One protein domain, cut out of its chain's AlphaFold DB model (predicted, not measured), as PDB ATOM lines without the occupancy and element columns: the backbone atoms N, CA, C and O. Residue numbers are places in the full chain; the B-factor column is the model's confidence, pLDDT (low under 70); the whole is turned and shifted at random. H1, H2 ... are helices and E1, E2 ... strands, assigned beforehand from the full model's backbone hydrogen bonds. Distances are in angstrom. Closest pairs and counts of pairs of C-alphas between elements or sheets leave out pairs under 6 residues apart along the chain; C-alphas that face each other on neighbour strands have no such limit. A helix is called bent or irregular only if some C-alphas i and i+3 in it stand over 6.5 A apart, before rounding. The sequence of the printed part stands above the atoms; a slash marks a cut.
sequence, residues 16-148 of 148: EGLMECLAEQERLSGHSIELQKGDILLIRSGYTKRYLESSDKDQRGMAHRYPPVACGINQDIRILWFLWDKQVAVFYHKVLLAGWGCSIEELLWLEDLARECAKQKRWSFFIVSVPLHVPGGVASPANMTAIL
ATOM      1  N   GLU A  16     192.701 172.200 170.286       92.88
ATOM      2  CA  GLU A  16     193.754 172.648 171.192       92.88
ATOM      3  C   GLU A  16     193.451 172.235 172.631       92.88
ATOM      4  O   GLU A  16     194.299 171.626 173.271       92.88
ATOM      5  N   GLY A  17     192.226 172.460 173.115       91.75
ATOM      6  CA  GLY A  17     191.840 172.078 174.473       91.75
ATOM      7  C   GLY A  17     191.867 170.565 174.704       91.75
ATOM      8  O   GLY A  17     192.208 170.118 175.799       91.75
ATOM      9  N   LEU A  18     191.544 169.765 173.681       90.56
ATOM     10  CA  LEU A  18     191.664 168.309 173.747       90.56
ATOM     11  C   LEU A  18     193.134 167.877 173.835       90.56
ATOM     12  O   LEU A  18     193.478 167.078 174.704       90.56
ATOM     13  N   MET A  19     193.999 168.425 172.977       92.81
ATOM     14  CA  MET A  19     195.429 168.098 172.959       92.81
ATOM     15  C   MET A  19     196.155 168.590 174.219       92.81
ATOM     16  O   MET A  19     196.987 167.871 174.762       92.81
ATOM     17  N   GLU A  20     195.811 169.773 174.731       95.31
ATOM     18  CA  GLU A  20     196.314 170.288 176.011       95.31
ATOM     19  C   GLU A  20     195.918 169.374 177.176       95.31
ATOM     20  O   GLU A  20     196.743 169.079 178.042       95.31
ATOM     21  N   CYS A  21     194.673 168.885 177.189       94.94
ATOM     22  CA  CYS A  21     194.218 167.937 178.202       94.94
ATOM     23  C   CYS A  21     194.980 166.609 178.120       94.94
ATOM     24  O   CYS A  21     195.359 166.075 179.161       94.94
ATOM     25  N   LEU A  22     195.210 166.087 176.910       94.56
ATOM     26  CA  LEU A  22     195.984 164.864 176.705       94.56
ATOM     27  C   LEU A  22     197.421 165.040 177.213       94.56
ATOM     28  O   LEU A  22     197.867 164.261 178.049       94.56
ATOM     29  N   ALA A  23     198.098 166.113 176.798       95.81
ATOM     30  CA  ALA A  23     199.468 166.402 177.213       95.81
ATOM     31  C   ALA A  23     199.603 166.529 178.742       95.81
ATOM     32  O   ALA A  23     200.572 166.049 179.332       95.81
ATOM     33  N   GLU A  24     198.620 167.139 179.412       96.62
ATOM     34  CA  GLU A  24     198.609 167.211 180.875       96.62
ATOM     35  C   GLU A  24     198.405 165.832 181.524       96.62
ATOM     36  O   GLU A  24     199.066 165.519 182.515       96.62
ATOM     37  N   GLN A  25     197.537 164.981 180.972       97.12
ATOM     38  CA  GLN A  25     197.334 163.615 181.469       97.12
ATOM     39  C   GLN A  25     198.589 162.747 181.286       97.12
ATOM     40  O   GLN A  25     198.961 162.005 182.199       97.12
ATOM     41  N   GLU A  26     199.294 162.879 180.163       96.94
ATOM     42  CA  GLU A  26     200.585 162.220 179.924       96.94
ATOM     43  C   GLU A  26     201.654 162.705 180.913       96.94
ATOM     44  O   GLU A  26     202.356 161.912 181.544       96.94
ATOM     45  N   ARG A  27     201.726 164.021 181.147       97.56
ATOM     46  CA  ARG A  27     202.643 164.606 182.136       97.56
ATOM     47  C   ARG A  27     202.365 164.093 183.551       97.56
ATOM     48  O   ARG A  27     203.301 163.844 184.311       97.56
ATOM     49  N   LEU A  28     201.092 163.978 183.933       97.00
ATOM     50  CA  LEU A  28     200.685 163.519 185.263       97.00
ATOM     51  C   LEU A  28     200.908 162.018 185.464       97.00
ATOM     52  O   LEU A  28     201.300 161.622 186.563       97.00
ATOM     53  N   SER A  29     200.661 161.208 184.433       95.81
ATOM     54  CA  SER A  29     200.875 159.752 184.451       95.81
ATOM     55  C   SER A  29     202.351 159.362 184.336       95.81
ATOM     56  O   SER A  29     202.751 158.311 184.832       95.81
ATOM     57  N   GLY A  30     203.185 160.228 183.752       96.38
ATOM     58  CA  GLY A  30     204.606 159.962 183.535       96.38
ATOM     59  C   GLY A  30     204.878 159.035 182.347       96.38
ATOM     60  O   GLY A  30     206.005 158.572 182.187       96.38
ATOM     61  N   HIS A  31     203.867 158.764 181.521       93.81
ATOM     62  CA  HIS A  31     203.983 157.994 180.289       93.81
ATOM     63  C   HIS A  31     203.031 158.547 179.224       93.81
ATOM     64  O   HIS A  31     202.097 159.285 179.528       93.81
ATOM     65  N   SER A  32     203.262 158.180 177.964       94.25
ATOM     66  CA  SER A  32     202.344 158.550 176.886       94.25
ATOM     67  C   SER A  32     201.036 157.757 176.977       94.25
ATOM     68  O   SER A  32     201.023 156.607 177.433       94.25
ATOM     69  N   ILE A  33     199.937 158.389 176.577       93.69
ATOM     70  CA  ILE A  33     198.599 157.804 176.508       93.69
ATOM     71  C   ILE A  33     198.260 157.674 175.026       93.69
ATOM     72  O   ILE A  33     197.805 158.615 174.380       93.69
ATOM     73  N   GLU A  34     198.491 156.483 174.484       89.50
ATOM     74  CA  GLU A  34     198.219 156.193 173.080       89.50
ATOM     75  C   GLU A  34     196.819 155.612 172.907       89.50
ATOM     76  O   GLU A  34     196.503 154.558 173.460       89.50
ATOM     77  N   LEU A  35     196.000 156.285 172.094       89.44
ATOM     78  CA  LEU A  35     194.716 155.752 171.643       89.44
ATOM     79  C   LEU A  35     194.940 154.610 170.653       89.44
ATOM     80  O   LEU A  35     195.675 154.757 169.670       89.44
ATOM     81  N   GLN A  36     194.257 153.501 170.898       87.38
ATOM     82  CA  GLN A  36     194.262 152.310 170.066       87.38
ATOM     83  C   GLN A  36     192.948 152.163 169.302       87.38
ATOM     84  O   GLN A  36     191.896 152.681 169.678       87.38
ATOM     85  N   LYS A  37     193.004 151.398 168.211       84.38
ATOM     86  CA  LYS A  37     191.809 151.031 167.456       84.38
ATOM     87  C   LYS A  37     190.815 150.313 168.371       84.38
ATOM     88  O   LYS A  37     191.137 149.266 168.926       84.38
ATOM     89  N   GLY A  38     189.586 150.822 168.414       82.12
ATOM     90  CA  GLY A  38     188.518 150.271 169.247       82.12
ATOM     91  C   GLY A  38     188.410 150.917 170.628       82.12
ATOM     92  O   GLY A  38     187.463 150.605 171.347       82.12
ATOM     93  N   ASP A  39     189.311 151.840 170.976       89.50
ATOM     94  CA  ASP A  39     189.167 152.637 172.187       89.50
ATOM     95  C   ASP A  39     187.933 153.543 172.119       89.50
ATOM     96  O   ASP A  39     187.537 154.072 171.073       89.50
ATOM     97  N   ILE A  40     187.351 153.764 173.294       88.12
ATOM     98  CA  ILE A  40     186.259 154.708 173.504       88.12
ATOM     99  C   ILE A  40     186.849 155.959 174.149       88.12
ATOM    100  O   ILE A  40     187.356 155.910 175.270       88.12
ATOM    101  N   LEU A  41     186.763 157.098 173.456       89.69
ATOM    102  CA  LEU A  41     187.236 158.371 173.995       89.69
ATOM    103  C   LEU A  41     186.132 159.040 174.824       89.69
ATOM    104  O   LEU A  41     185.129 159.520 174.295       89.69
ATOM    105  N   LEU A  42     186.345 159.120 176.138       91.06
ATOM    106  CA  LEU A  42     185.444 159.805 177.065       91.06
ATOM    107  C   LEU A  42     185.851 161.269 177.248       91.06
ATOM    108  O   LEU A  42     186.966 161.568 177.673       91.06
ATOM    109  N   ILE A  43     184.922 162.197 177.000       90.75
ATOM    110  CA  ILE A  43     185.168 163.637 177.143       90.75
ATOM    111  C   ILE A  43     184.317 164.207 178.273       90.75
ATOM    112  O   ILE A  43     183.096 164.338 178.177       90.75
ATOM    113  N   ARG A  44     184.986 164.620 179.352       92.12
ATOM    114  CA  ARG A  44     184.353 165.284 180.493       92.12
ATOM    115  C   ARG A  44     184.261 166.793 180.268       92.12
ATOM    116  O   ARG A  44     185.143 167.546 180.667       92.12
ATOM    117  N   SER A  45     183.147 167.245 179.698       88.81
ATOM    118  CA  SER A  45     182.859 168.679 179.516       88.81
ATOM    119  C   SER A  45     182.347 169.388 180.781       88.81
ATOM    120  O   SER A  45     182.273 170.614 180.816       88.81
ATOM    121  N   GLY A  46     181.939 168.627 181.805       89.50
ATOM    122  CA  GLY A  46     181.276 169.141 183.012       89.50
ATOM    123  C   GLY A  46     179.795 169.501 182.818       89.50
ATOM    124  O   GLY A  46     179.151 169.994 183.744       89.50
ATOM    125  N   TYR A  47     179.227 169.257 181.632       88.25
ATOM    126  CA  TYR A  47     177.843 169.625 181.332       88.25
ATOM    127  C   TYR A  47     176.815 168.869 182.163       88.25
ATOM    128  O   TYR A  47     175.938 169.515 182.724       88.25
ATOM    129  N   THR A  48     176.933 167.541 182.271       89.94
ATOM    130  CA  THR A  48     175.979 166.705 183.020       89.94
ATOM    131  C   THR A  48     175.873 167.170 184.468       89.94
ATOM    132  O   THR A  48     174.774 167.409 184.957       89.94
ATOM    133  N   LYS A  49     177.018 167.407 185.124       91.88
ATOM    134  CA  LYS A  49     177.065 167.964 186.479       91.88
ATOM    135  C   LYS A  49     176.341 169.303 186.565       91.88
ATOM    136  O   LYS A  49     175.410 169.445 187.348       91.88
ATOM    137  N   ARG A  50     176.716 170.260 185.710       89.56
ATOM    138  CA  ARG A  50     176.092 171.589 185.696       89.56
ATOM    139  C   ARG A  50     174.583 171.508 185.461       89.56
ATOM    140  O   ARG A  50     173.839 172.266 186.069       89.56
ATOM    141  N   TYR A  51     174.139 170.635 184.560       88.88
ATOM    142  CA  TYR A  51     172.726 170.456 184.239       88.88
ATOM    143  C   TYR A  51     171.942 169.940 185.453       88.88
ATOM    144  O   TYR A  51     170.925 170.532 185.806       88.88
ATOM    145  N   LEU A  52     172.453 168.907 186.130       91.31
ATOM    146  CA  LEU A  52     171.824 168.330 187.324       91.31
ATOM    147  C   LEU A  52     171.833 169.281 188.533       91.31
ATOM    148  O   LEU A  52     170.914 169.237 189.341       91.31
ATOM    149  N   GLU A  53     172.832 170.158 188.642       93.38
ATOM    150  CA  GLU A  53     172.915 171.190 189.692       93.38
ATOM    151  C   GLU A  53     172.097 172.460 189.372       93.38
ATOM    152  O   GLU A  53     171.970 173.347 190.217       93.38
ATOM    153  N   SER A  54     171.556 172.585 188.153       90.44
ATOM    154  CA  SER A  54     170.763 173.749 187.732       90.44
ATOM    155  C   SER A  54     169.318 173.665 188.223       90.44
ATOM    156  O   SER A  54     168.763 172.580 188.374       90.44
ATOM    157  N   SER A  55     168.672 174.821 188.403       94.25
ATOM    158  CA  SER A  55     167.247 174.871 188.747       94.25
ATOM    159  C   SER A  55     166.359 174.377 187.595       94.25
ATOM    160  O   SER A  55     166.716 174.528 186.425       94.25
ATOM    161  N   ASP A  56     165.148 173.895 187.897       92.50
ATOM    162  CA  ASP A  56     164.149 173.513 186.883       92.50
ATOM    163  C   ASP A  56     163.894 174.622 185.852       92.50
ATOM    164  O   ASP A  56     163.716 174.368 184.658       92.50
ATOM    165  N   LYS A  57     163.883 175.879 186.310       92.06
ATOM    166  CA  LYS A  57     163.702 177.049 185.445       92.06
ATOM    167  C   LYS A  57     164.858 177.184 184.455       92.06
ATOM    168  O   LYS A  57     164.615 177.449 183.278       92.06
ATOM    169  N   ASP A  58     166.089 176.985 184.914       88.31
ATOM    170  CA  ASP A  58     167.281 177.067 184.070       88.31
ATOM    171  C   ASP A  58     167.360 175.892 183.094       88.31
ATOM    172  O   ASP A  58     167.633 176.107 181.914       88.31
ATOM    173  N   GLN A  59     167.047 174.671 183.540       88.06
ATOM    174  CA  GLN A  59     167.005 173.485 182.681       88.06
ATOM    175  C   GLN A  59     165.990 173.650 181.542       88.06
ATOM    176  O   GLN A  59     166.327 173.441 180.373       88.06
ATOM    177  N   ARG A  60     164.766 174.101 181.854       87.25
ATOM    178  CA  ARG A  60     163.750 174.420 180.836       87.25
ATOM    179  C   ARG A  60     164.221 175.553 179.929       87.25
ATOM    180  O   ARG A  60     164.104 175.460 178.711       87.25
ATOM    181  N   GLY A  61     164.818 176.599 180.500       87.69
ATOM    182  CA  GLY A  61     165.390 177.706 179.735       87.69
ATOM    183  C   GLY A  61     166.478 177.264 178.750       87.69
ATOM    184  O   GLY A  61     166.544 177.783 177.637       87.69
ATOM    185  N   MET A  62     167.303 176.281 179.120       83.81
ATOM    186  CA  MET A  62     168.302 175.684 178.232       83.81
ATOM    187  C   MET A  62     167.658 174.914 177.076       83.81
ATOM    188  O   MET A  62     168.099 175.080 175.942       83.81
ATOM    189  N   ALA A  63     166.607 174.132 177.341       82.06
ATOM    190  CA  ALA A  63     165.891 173.367 176.315       82.06
ATOM    191  C   ALA A  63     165.188 174.259 175.274       82.06
ATOM    192  O   ALA A  63     165.039 173.866 174.120       82.06
ATOM    193  N   HIS A  64     164.781 175.470 175.665       84.69
ATOM    194  CA  HIS A  64     164.085 176.418 174.791       84.69
ATOM    195  C   HIS A  64     165.002 177.445 174.103       84.69
ATOM    196  O   HIS A  64     164.511 178.309 173.375       84.69
ATOM    197  N   ARG A  65     166.325 177.397 174.315       81.88
ATOM    198  CA  ARG A  65     167.254 178.328 173.656       81.88
ATOM    199  C   ARG A  65     167.423 178.001 172.177       81.88
ATOM    200  O   ARG A  65     167.750 176.872 171.822       81.88
ATOM    201  N   TYR A  66     167.304 179.028 171.338       74.44
ATOM    202  CA  TYR A  66     167.620 178.955 169.916       74.44
ATOM    203  C   TYR A  66     168.572 180.095 169.503       74.44
ATOM    204  O   TYR A  66     168.259 181.258 169.769       74.44
ATOM    205  N   PRO A  67     169.718 179.793 168.863       73.00
ATOM    206  CA  PRO A  67     170.244 178.445 168.634       73.00
ATOM    207  C   PRO A  67     170.589 177.739 169.963       73.00
ATOM    208  O   PRO A  67     170.845 178.414 170.967       73.00
ATOM    209  N   PRO A  68     170.571 176.395 170.006       71.12
ATOM    210  CA  PRO A  68     170.911 175.656 171.214       71.12
ATOM    211  C   PRO A  68     172.342 175.990 171.647       71.12
ATOM    212  O   PRO A  68     173.290 175.857 170.877       71.12
ATOM    213  N   VAL A  69     172.498 176.417 172.900       69.06
ATOM    214  CA  VAL A  69     173.812 176.656 173.512       69.06
ATOM    215  C   VAL A  69     174.151 175.443 174.369       69.06
ATOM    216  O   VAL A  69     173.924 175.433 175.582       69.06
ATOM    217  N   ALA A  70     174.649 174.398 173.717       68.38
ATOM    218  CA  ALA A  70     175.086 173.173 174.370       68.38
ATOM    219  C   ALA A  70     176.607 173.167 174.570       68.38
ATOM    220  O   ALA A  70     177.348 173.888 173.900       68.38
ATOM    221  N   CYS A  71     177.080 172.342 175.505       76.25
ATOM    222  CA  CYS A  71     178.464 171.893 175.421       76.25
ATOM    223  C   CYS A  71     178.599 170.937 174.232       76.25
ATOM    224  O   CYS A  71     177.629 170.306 173.818       76.25
ATOM    225  N   GLY A  72     179.812 170.747 173.753       78.94
ATOM    226  CA  GLY A  72     180.095 169.754 172.732       78.94
ATOM    227  C   GLY A  72     181.492 169.967 172.208       78.94
ATOM    228  O   GLY A  72     182.176 170.902 172.620       78.94
ATOM    229  N   ILE A  73     181.910 169.099 171.309       82.44
ATOM    230  CA  ILE A  73     183.157 169.273 170.584       82.44
ATOM    231  C   ILE A  73     182.940 170.331 169.510       82.44
ATOM    232  O   ILE A  73     181.874 170.398 168.898       82.44
ATOM    233  N   ASN A  74     183.931 171.194 169.318       84.94
ATOM    234  CA  ASN A  74     183.863 172.210 168.284       84.94
ATOM    235  C   ASN A  74     183.797 171.556 166.893       84.94
ATOM    236  O   ASN A  74     184.399 170.504 166.683       84.94
ATOM    237  N   GLN A  75     183.097 172.181 165.941       79.19
ATOM    238  CA  GLN A  75     182.985 171.660 164.575       79.19
ATOM    239  C   GLN A  75     184.275 171.897 163.776       79.19
ATOM    240  O   GLN A  75     184.317 172.692 162.841       79.19
ATOM    241  N   ASP A  76     185.343 171.217 164.175       85.62
ATOM    242  CA  ASP A  76     186.688 171.379 163.650       85.62
ATOM    243  C   ASP A  76     187.102 170.140 162.854       85.62
ATOM    244  O   ASP A  76     187.090 169.011 163.350       85.62
ATOM    245  N   ILE A  77     187.500 170.360 161.603       86.25
ATOM    246  CA  ILE A  77     187.945 169.298 160.703       86.25
ATOM    247  C   ILE A  77     189.158 168.538 161.260       86.25
ATOM    248  O   ILE A  77     189.291 167.345 161.018       86.25
ATOM    249  N   ARG A  78     190.017 169.187 162.056       90.56
ATOM    250  CA  ARG A  78     191.189 168.552 162.678       90.56
ATOM    251  C   ARG A  78     190.790 167.522 163.722       90.56
ATOM    252  O   ARG A  78     191.436 166.487 163.824       90.56
ATOM    253  N   ILE A  79     189.705 167.777 164.453       86.75
ATOM    254  CA  ILE A  79     189.154 166.785 165.377       86.75
ATOM    255  C   ILE A  79     188.611 165.607 164.579       86.75
ATOM    256  O   ILE A  79     188.882 164.468 164.936       86.75
ATOM    257  N   LEU A  80     187.931 165.853 163.457       83.31
ATOM    258  CA  LEU A  80     187.462 164.764 162.604       83.31
ATOM    259  C   LEU A  80     188.616 163.891 162.079       83.31
ATOM    260  O   LEU A  80     188.526 162.669 162.176       83.31
ATOM    261  N   TRP A  81     189.694 164.499 161.569       86.38
ATOM    262  CA  TRP A  81     190.890 163.771 161.126       86.38
ATOM    263  C   TRP A  81     191.536 162.986 162.266       86.38
ATOM    264  O   TRP A  81     191.810 161.804 162.109       86.38
ATOM    265  N   PHE A  82     191.690 163.600 163.441       86.75
ATOM    266  CA  PHE A  82     192.215 162.924 164.625       86.75
ATOM    267  C   PHE A  82     191.392 161.682 165.000       86.75
ATOM    268  O   PHE A  82     191.956 160.613 165.233       86.75
ATOM    269  N   LEU A  83     190.061 161.802 165.026       82.75
ATOM    270  CA  LEU A  83     189.165 160.688 165.341       82.75
ATOM    271  C   LEU A  83     189.220 159.586 164.274       82.75
ATOM    272  O   LEU A  83     189.187 158.407 164.618       82.75
ATOM    273  N   TRP A  84     189.319 159.970 162.996       82.19
ATOM    274  CA  TRP A  84     189.459 159.042 161.873       82.19
ATOM    275  C   TRP A  84     190.763 158.250 161.961       82.19
ATOM    276  O   TRP A  84     190.735 157.021 161.927       82.19
ATOM    277  N   ASP A  85     191.887 158.943 162.143       83.62
ATOM    278  CA  ASP A  85     193.217 158.337 162.190       83.62
ATOM    279  C   ASP A  85     193.368 157.408 163.398       83.62
ATOM    280  O   ASP A  85     193.955 156.330 163.294       83.62
ATOM    281  N   LYS A  86     192.803 157.799 164.547       80.12
ATOM    282  CA  LYS A  86     192.831 156.991 165.774       80.12
ATOM    283  C   LYS A  86     191.732 155.925 165.827       80.12
ATOM    284  O   LYS A  86     191.785 155.057 166.691       80.12
ATOM    285  N   GLN A  87     190.775 155.944 164.898       75.31
ATOM    286  CA  GLN A  87     189.642 155.013 164.836       75.31
ATOM    287  C   GLN A  87     188.854 154.936 166.157       75.31
ATOM    288  O   GLN A  87     188.506 153.847 166.621       75.31
ATOM    289  N   VAL A  88     188.585 156.101 166.754       69.38
ATOM    290  CA  VAL A  88     187.896 156.244 168.049       69.38
ATOM    291  C   VAL A  88     186.493 156.844 167.899       69.38
ATOM    292  O   VAL A  88     186.225 157.669 167.024       69.38
ATOM    293  N   ALA A  89     185.588 156.433 168.787       60.12
ATOM    294  CA  ALA A  89     184.165 156.774 168.765       60.12
ATOM    295  C   ALA A  89     183.840 158.087 169.501       60.12
ATOM    296  O   ALA A  89     183.926 158.113 170.726       60.12
ATOM    297  N   VAL A  90     183.455 159.175 168.802       54.81
ATOM    298  CA  VAL A  90     183.087 160.468 169.440       54.81
ATOM    299  C   VAL A  90     182.103 161.382 168.663       54.81
ATOM    300  O   VAL A  90     182.330 161.705 167.502       54.81
ATOM    301  N   PHE A  91     181.050 161.873 169.337       56.69
ATOM    302  CA  PHE A  91     180.143 163.020 169.053       56.69
ATOM    303  C   PHE A  91     180.184 163.754 167.686       56.69
ATOM    304  O   PHE A  91     180.265 164.981 167.625       56.69
ATOM    305  N   TYR A  92     179.992 163.040 166.578       65.81
ATOM    306  CA  TYR A  92     179.646 163.615 165.273       65.81
ATOM    307  C   TYR A  92     178.524 162.795 164.639       65.81
ATOM    308  O   TYR A  92     178.770 161.927 163.809       65.81
ATOM    309  N   HIS A  93     177.274 163.081 165.020       71.62
ATOM    310  CA  HIS A  93     176.089 162.286 164.660       71.62
ATOM    311  C   HIS A  93     176.066 161.803 163.202       71.62
ATOM    312  O   HIS A  93     175.911 160.613 162.949       71.62
ATOM    313  N   LYS A  94     176.255 162.707 162.230       61.56
ATOM    314  CA  LYS A  94     176.177 162.355 160.801       61.56
ATOM    315  C   LYS A  94     177.329 161.465 160.340       61.56
ATOM    316  O   LYS A  94     177.100 160.534 159.580       61.56
ATOM    317  N   VAL A  95     178.554 161.762 160.770       72.25
ATOM    318  CA  VAL A  95     179.739 161.035 160.296       72.25
ATOM    319  C   VAL A  95     179.871 159.699 161.017       72.25
ATOM    320  O   VAL A  95     180.122 158.684 160.380       72.25
ATOM    321  N   LEU A  96     179.614 159.671 162.323       70.81
ATOM    322  CA  LEU A  96     179.710 158.453 163.110       70.81
ATOM    323  C   LEU A  96     178.591 157.465 162.823       70.81
ATOM    324  O   LEU A  96     178.884 156.327 162.478       70.81
ATOM    325  N   LEU A  97     177.331 157.883 162.964       78.50
ATOM    326  CA  LEU A  97     176.208 156.947 162.905       78.50
ATOM    327  C   LEU A  97     175.993 156.462 161.469       78.50
ATOM    328  O   LEU A  97     175.960 155.261 161.225       78.50
ATOM    329  N   ALA A  98     175.885 157.393 160.514       75.94
ATOM    330  CA  ALA A  98     175.586 157.057 159.120       75.94
ATOM    331  C   ALA A  98     176.832 156.720 158.286       75.94
ATOM    332  O   ALA A  98     176.720 155.982 157.312       75.94
ATOM    333  N   GLY A  99     178.000 157.266 158.638       75.94
ATOM    334  CA  GLY A  99     179.249 157.000 157.922       75.94
ATOM    335  C   GLY A  99     179.991 155.788 158.476       75.94
ATOM    336  O   GLY A  99     180.228 154.826 157.754       75.94
ATOM    337  N   TRP A 100     180.387 155.840 159.748       77.56
ATOM    338  CA  TRP A 100     181.297 154.849 160.342       77.56
ATOM    339  C   TRP A 100     180.582 153.705 161.073       77.56
ATOM    340  O   TRP A 100     181.244 152.765 161.505       77.56
ATOM    341  N   GLY A 101     179.254 153.769 161.232       76.56
ATOM    342  CA  GLY A 101     178.482 152.799 162.018       76.56
ATOM    343  C   GLY A 101     178.856 152.798 163.506       76.56
ATOM    344  O   GLY A 101     178.753 151.776 164.177       76.56
ATOM    345  N   CYS A 102     179.343 153.930 164.008       80.00
ATOM    346  CA  CYS A 102     179.946 154.061 165.323       80.00
ATOM    347  C   CYS A 102     178.941 154.611 166.347       80.00
ATOM    348  O   CYS A 102     178.329 155.656 166.116       80.00
ATOM    349  N   SER A 103     178.775 153.914 167.474       78.44
ATOM    350  CA  SER A 103     177.864 154.307 168.555       78.44
ATOM    351  C   SER A 103     178.317 155.588 169.267       78.44
ATOM    352  O   SER A 103     179.509 155.873 169.367       78.44
ATOM    353  N   ILE A 104     177.351 156.349 169.789       85.19
ATOM    354  CA  ILE A 104     177.583 157.562 170.580       85.19
ATOM    355  C   ILE A 104     176.954 157.363 171.955       85.19
ATOM    356  O   ILE A 104     175.814 156.917 172.055       85.19
ATOM    357  N   GLU A 105     177.695 157.734 172.992       86.00
ATOM    358  CA  GLU A 105     177.232 157.751 174.377       86.00
ATOM    359  C   GLU A 105     177.147 159.207 174.840       86.00
ATOM    360  O   GLU A 105     178.125 159.946 174.730       86.00
ATOM    361  N   GLU A 106     175.997 159.638 175.358       88.31
ATOM    362  CA  GLU A 106     175.756 161.033 175.752       88.31
ATOM    363  C   GLU A 106     175.328 161.147 177.219       88.31
ATOM    364  O   GLU A 106     174.857 160.190 177.827       88.31
ATOM    365  N   LEU A 107     175.478 162.346 177.799       88.12
ATOM    366  CA  LEU A 107     175.006 162.678 179.154       88.12
ATOM    367  C   LEU A 107     175.599 161.814 180.285       88.12
ATOM    368  O   LEU A 107     175.017 161.703 181.363       88.12
ATOM    369  N   LEU A 108     176.793 161.255 180.078       90.31
ATOM    370  CA  LEU A 108     177.491 160.459 181.086       90.31
ATOM    371  C   LEU A 108     177.847 161.288 182.328       90.31
ATOM    372  O   LEU A 108     178.214 162.468 182.241       90.31
ATOM    373  N   TRP A 109     177.803 160.644 183.494       92.56
ATOM    374  CA  TRP A 109     178.373 161.174 184.729       92.56
ATOM    375  C   TRP A 109     179.843 160.757 184.842       92.56
ATOM    376  O   TRP A 109     180.159 159.619 185.175       92.56
ATOM    377  N   LEU A 110     180.755 161.688 184.558       94.62
ATOM    378  CA  LEU A 110     182.205 161.433 184.543       94.62
ATOM    379  C   LEU A 110     182.939 162.068 185.737       94.62
ATOM    380  O   LEU A 110     184.167 162.097 185.766       94.62
ATOM    381  N   GLU A 111     182.217 162.628 186.710       95.75
ATOM    382  CA  GLU A 111     182.829 163.364 187.822       95.75
ATOM    383  C   GLU A 111     183.620 162.453 188.755       95.75
ATOM    384  O   GLU A 111     184.751 162.779 189.108       95.75
ATOM    385  N   ASP A 112     183.045 161.313 189.134       95.50
ATOM    386  CA  ASP A 112     183.687 160.375 190.057       95.50
ATOM    387  C   ASP A 112     184.848 159.651 189.374       95.50
ATOM    388  O   ASP A 112     185.940 159.573 189.936       95.50
ATOM    389  N   LEU A 113     184.646 159.248 188.114       96.00
ATOM    390  CA  LEU A 113     185.689 158.681 187.264       96.00
ATOM    391  C   LEU A 113     186.884 159.631 187.140       96.00
ATOM    392  O   LEU A 113     188.011 159.233 187.395       96.00
ATOM    393  N   ALA A 114     186.649 160.907 186.825       96.75
ATOM    394  CA  ALA A 114     187.729 161.878 186.681       96.75
ATOM    395  C   ALA A 114     188.509 162.108 187.984       96.75
ATOM    396  O   ALA A 114     189.729 162.276 187.933       96.75
ATOM    397  N   ARG A 115     187.831 162.097 189.145       97.06
ATOM    398  CA  ARG A 115     188.509 162.178 190.449       97.06
ATOM    399  C   ARG A 115     189.393 160.957 190.691       97.06
ATOM    400  O   ARG A 115     190.531 161.124 191.126       97.06
ATOM    401  N   GLU A 116     188.907 159.757 190.380       97.50
ATOM    402  CA  GLU A 116     189.699 158.538 190.556       97.50
ATOM    403  C   GLU A 116     190.867 158.461 189.558       97.50
ATOM    404  O   GLU A 116     191.988 158.170 189.973       97.50
ATOM    405  N   CYS A 117     190.666 158.843 188.289       97.44
ATOM    406  CA  CYS A 117     191.744 158.960 187.302       97.44
ATOM    407  C   CYS A 117     192.852 159.905 187.782       97.44
ATOM    408  O   CYS A 117     194.030 159.567 187.704       97.44
ATOM    409  N   ALA A 118     192.488 161.076 188.321       96.38
ATOM    410  CA  ALA A 118     193.452 162.049 188.833       96.38
ATOM    411  C   ALA A 118     194.222 161.526 190.055       96.38
ATOM    412  O   ALA A 118     195.434 161.720 190.155       96.38
ATOM    413  N   LYS A 119     193.535 160.827 190.965       97.44
ATOM    414  CA  LYS A 119     194.136 160.213 192.155       97.44
ATOM    415  C   LYS A 119     195.117 159.096 191.794       97.44
ATOM    416  O   LYS A 119     196.195 159.028 192.379       97.44
ATOM    417  N   GLN A 120     194.755 158.242 190.839       97.12
ATOM    418  CA  GLN A 120     195.590 157.123 190.396       97.12
ATOM    419  C   GLN A 120     196.598 157.500 189.304       97.12
ATOM    420  O   GLN A 120     197.472 156.700 188.985       97.12
ATOM    421  N   LYS A 121     196.482 158.708 188.738       96.81
ATOM    422  CA  LYS A 121     197.246 159.184 187.579       96.81
ATOM    423  C   LYS A 121     197.124 158.250 186.365       96.81
ATOM    424  O   LYS A 121     198.110 157.985 185.683       96.81
ATOM    425  N   ARG A 122     195.913 157.752 186.102       95.81
ATOM    426  CA  ARG A 122     195.620 156.803 185.019       95.81
ATOM    427  C   ARG A 122     194.339 157.183 184.283       95.81
ATOM    428  O   ARG A 122     193.300 157.346 184.912       95.81
ATOM    429  N   TRP A 123     194.420 157.284 182.956       96.69
ATOM    430  CA  TRP A 123     193.308 157.668 182.069       96.69
ATOM    431  C   TRP A 123     193.004 156.640 180.971       96.69
ATOM    432  O   TRP A 123     192.096 156.852 180.175       96.69
ATOM    433  N   SER A 124     193.712 155.509 180.981       94.62
ATOM    434  CA  SER A 124     193.409 154.326 180.174       94.62
ATOM    435  C   SER A 124     192.971 153.201 181.103       94.62
ATOM    436  O   SER A 124     193.660 152.887 182.077       94.62
ATOM    437  N   PHE A 125     191.811 152.619 180.829       94.94
ATOM    438  CA  PHE A 125     191.188 151.601 181.668       94.94
ATOM    439  C   PHE A 125     190.193 150.787 180.846       94.94
ATOM    440  O   PHE A 125     189.798 151.180 179.748       94.94
ATOM    441  N   PHE A 126     189.781 149.646 181.387       94.62
ATOM    442  CA  PHE A 126     188.762 148.826 180.751       94.62
ATOM    443  C   PHE A 126     187.375 149.413 181.015       94.62
ATOM    444  O   PHE A 126     187.090 149.883 182.120       94.62
ATOM    445  N   ILE A 127     186.502 149.377 180.009       91.62
ATOM    446  CA  ILE A 127     185.136 149.878 180.120       91.62
ATOM    447  C   ILE A 127     184.135 148.838 179.635       91.62
ATOM    448  O   ILE A 127     184.344 148.163 178.630       91.62
ATOM    449  N   VAL A 128     183.029 148.731 180.361       91.50
ATOM    450  CA  VAL A 128     181.891 147.887 180.010       91.50
ATOM    451  C   VAL A 128     180.707 148.803 179.750       91.50
ATOM    452  O   VAL A 128     180.254 149.475 180.672       91.50
ATOM    453  N   SER A 129     180.203 148.818 178.517       88.94
ATOM    454  CA  SER A 129     178.901 149.393 178.162       88.94
ATOM    455  C   SER A 129     178.097 148.305 177.463       88.94
ATOM    456  O   SER A 129     178.500 147.814 176.408       88.94
ATOM    457  N   VAL A 130     177.003 147.865 178.085       89.31
ATOM    458  CA  VAL A 130     176.137 146.816 177.537       89.31
ATOM    459  C   VAL A 130     174.753 147.417 177.307       89.31
ATOM    460  O   VAL A 130     174.070 147.734 178.285       89.31
ATOM    461  N   PRO A 131     174.326 147.597 176.045       89.69
ATOM    462  CA  PRO A 131     172.998 148.107 175.752       89.69
ATOM    463  C   PRO A 131     171.928 147.076 176.124       89.69
ATOM    464  O   PRO A 131     172.155 145.864 176.101       89.69
ATOM    465  N   LEU A 132     170.728 147.560 176.428       92.50
ATOM    466  CA  LEU A 132     169.560 146.713 176.614       92.50
ATOM    467  C   LEU A 132     169.216 145.985 175.309       92.50
ATOM    468  O   LEU A 132     169.284 146.554 174.218       92.50
ATOM    469  N   HIS A 133     168.784 144.730 175.429       92.94
ATOM    470  CA  HIS A 133     168.318 143.952 174.287       92.94
ATOM    471  C   HIS A 133     166.902 144.381 173.883       92.94
ATOM    472  O   HIS A 133     165.910 143.815 174.341       92.94
ATOM    473  N   VAL A 134     166.816 145.401 173.029       93.69
ATOM    474  CA  VAL A 134     165.553 145.943 172.510       93.69
ATOM    475  C   VAL A 134     165.552 145.832 170.981       93.69
ATOM    476  O   VAL A 134     166.113 146.701 170.308       93.69
ATOM    477  N   PRO A 135     164.958 144.772 170.399       93.69
ATOM    478  CA  PRO A 135     164.858 144.629 168.948       93.69
ATOM    479  C   PRO A 135     164.189 145.851 168.299       93.69
ATOM    480  O   PRO A 135     163.112 146.270 168.715       93.69
ATOM    481  N   GLY A 136     164.841 146.437 167.290       94.12
ATOM    482  CA  GLY A 136     164.381 147.669 166.633       94.12
ATOM    483  C   GLY A 136     164.645 148.965 167.417       94.12
ATOM    484  O   GLY A 136     164.266 150.038 166.952       94.12
ATOM    485  N   GLY A 137     165.294 148.893 168.583       91.06
ATOM    486  CA  GLY A 137     165.703 150.066 169.352       91.06
ATOM    487  C   GLY A 137     166.791 150.876 168.641       91.06
ATOM    488  O   GLY A 137     167.734 150.316 168.088       91.06
ATOM    489  N   VAL A 138     166.670 152.207 168.681       91.00
ATOM    490  CA  VAL A 138     167.654 153.152 168.108       91.00
ATOM    491  C   VAL A 138     168.631 153.712 169.149       91.00
ATOM    492  O   VAL A 138     169.583 154.400 168.793       91.00
ATOM    493  N   ALA A 139     168.383 153.435 170.432       90.50
ATOM    494  CA  ALA A 139     169.203 153.834 171.569       90.50
ATOM    495  C   ALA A 139     168.932 152.910 172.771       90.50
ATOM    496  O   ALA A 139     167.907 152.226 172.823       90.50
ATOM    497  N   SER A 140     169.832 152.932 173.752       90.62
ATOM    498  CA  SER A 140     169.682 152.272 175.050       90.62
ATOM    499  C   SER A 140     170.108 153.241 176.154       90.62
ATOM    500  O   SER A 140     171.023 154.030 175.927       90.62
ATOM    501  N   PRO A 141     169.518 153.176 177.361       89.62
ATOM    502  CA  PRO A 141     170.148 153.750 178.542       89.62
ATOM    503  C   PRO A 141     171.570 153.204 178.696       89.62
ATOM    504  O   PRO A 141     171.798 152.005 178.498       89.62
ATOM    505  N   ALA A 142     172.508 154.077 179.057       77.62
ATOM    506  CA  ALA A 142     173.885 153.691 179.321       77.62
ATOM    507  C   ALA A 142     173.995 153.089 180.730       77.62
ATOM    508  O   ALA A 142     173.664 153.744 181.718       77.62
ATOM    509  N   ASN A 143     174.493 151.855 180.829       80.94
ATOM    510  CA  ASN A 143     174.950 151.265 182.090       80.94
ATOM    511  C   ASN A 143     176.458 151.014 182.002       80.94
ATOM    512  O   ASN A 143     176.914 149.888 181.804       80.94
ATOM    513  N   MET A 144     177.217 152.106 182.050       89.12
ATOM    514  CA  MET A 144     178.647 152.097 181.777       89.12
ATOM    515  C   MET A 144     179.455 151.952 183.066       89.12
ATOM    516  O   MET A 144     179.300 152.748 183.990       89.12
ATOM    517  N   THR A 145     180.346 150.963 183.115       92.69
ATOM    518  CA  THR A 145     181.253 150.727 184.246       92.69
ATOM    519  C   THR A 145     182.701 150.824 183.786       92.69
ATOM    520  O   THR A 145     183.107 150.112 182.869       92.69
ATOM    521  N   ALA A 146     183.483 151.683 184.439       94.50
ATOM    522  CA  ALA A 146     184.928 151.771 184.251       94.50
ATOM    523  C   ALA A 146     185.654 150.938 185.319       94.50
ATOM    524  O   ALA A 146     185.318 151.014 186.501       94.50
ATOM    525  N   ILE A 147     186.657 150.167 184.904       94.94
ATOM    526  CA  ILE A 147     187.491 149.334 185.773       94.94
ATOM    527  C   ILE A 147     188.920 149.864 185.696       94.94
ATOM    528  O   ILE A 147     189.626 149.616 184.715       94.94
ATOM    529  N   LEU A 148     189.302 150.621 186.728       89.06
ATOM    530  CA  LEU A 148     190.631 151.192 186.902       89.06
ATOM    531  C   LEU A 148     191.465 150.218 187.721       89.06
ATOM    532  O   LEU A 148     191.404 150.254 188.964       89.06
TER     533      LEU A 148
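Overview. This is residues 16 to 148 of the 148 residues of an uncharacterized protein of Aspergillus glaucus CBS 516.65 (UniProt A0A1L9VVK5). Six short helices and one small two-strand hairpin, E1 and E2, are set round a middle of unnamed chain, and no two of the helices touch. The link of residues 30 to 46 runs through that middle; H1 and H3 lie towards opposite ends of the longest axis, and residues 133 to 138, in the link between the strands, stick out. The printed part has 133 residues, with six named helices and then two named strands in the order H1, H2, H3, H4, H5, H6, E1, E2; the sheet is E1 - E2, antiparallel. Under half of the residues are in named elements, 56 in helices and 8 in strands, and the class is mostly helix. The whole is compact, with a radius of gyration of the C-alphas of 16.2 A and spans of 44 by 34 by 33 A.

Along the chain. Strand E1 is residues 126 to 129, 10.2 A long, and E2 is residues 144 to 147, 10.1 A long, with C-alpha 147 at (187.491, 149.334, 185.773). H6 is residues 111 to 120, 14.4 A. H1, the longest helix, is residues 16 to 29, 19.8 A, beginning with C-alpha 16 at (193.754, 172.648, 171.192). H2 is residues 47 to 52, 8.6 A, and H3 is residues 56 to 63, 10.7 A, with C-alpha 56 at (164.149, 173.513, 186.883). H4 is residues 77 to 86, 14.2 A. H5 is residues 93 to 100, 10.1 A, neither bent nor irregular, but only just: C-alphas 97 and 100 are 6.1 A apart.

Arrangement. E1 and E2 form a hairpin, with 164 degrees between their directions. N 128 and O 145 are 2.9 A apart, and N 147 and O 126 are 2.8 A apart, both within hydrogen-bond range. The closest C-alphas of H6 and E2, those of Leu 113 and Ala 146, are 7.6 A apart. H6 and H1 are near each other, with 7 pairs of C-alphas within 10 A. H6 and H2 are close but not clearly touching; their closest C-alphas, those of Lys 49 and Glu 111, are 7.5 A apart. Their lines stand at a steep tilt of 53 degrees, opposite ways. H2 and H3 are close but not clearly touching, the C-alphas of Tyr 51 and Gln 59 being closest at 6.7 A. Their tilt of 36 degrees, opposite ways, is only just steep. H4 and H5 are apart. In each of the six helices every O i to N i+4 pair is within hydrogen-bond range.

Size, cuts and confidence. The two C-alphas farthest apart, those of Gly 30 and Gly 136, are 45.3 A from each other. The printed part has no cut. The links H1 to H2, H3 to H4 and E1 to E2 are long. Mean pLDDT of the printed part is 87.2; residues 69 to 70, 88 to 92 and 94 are under 70.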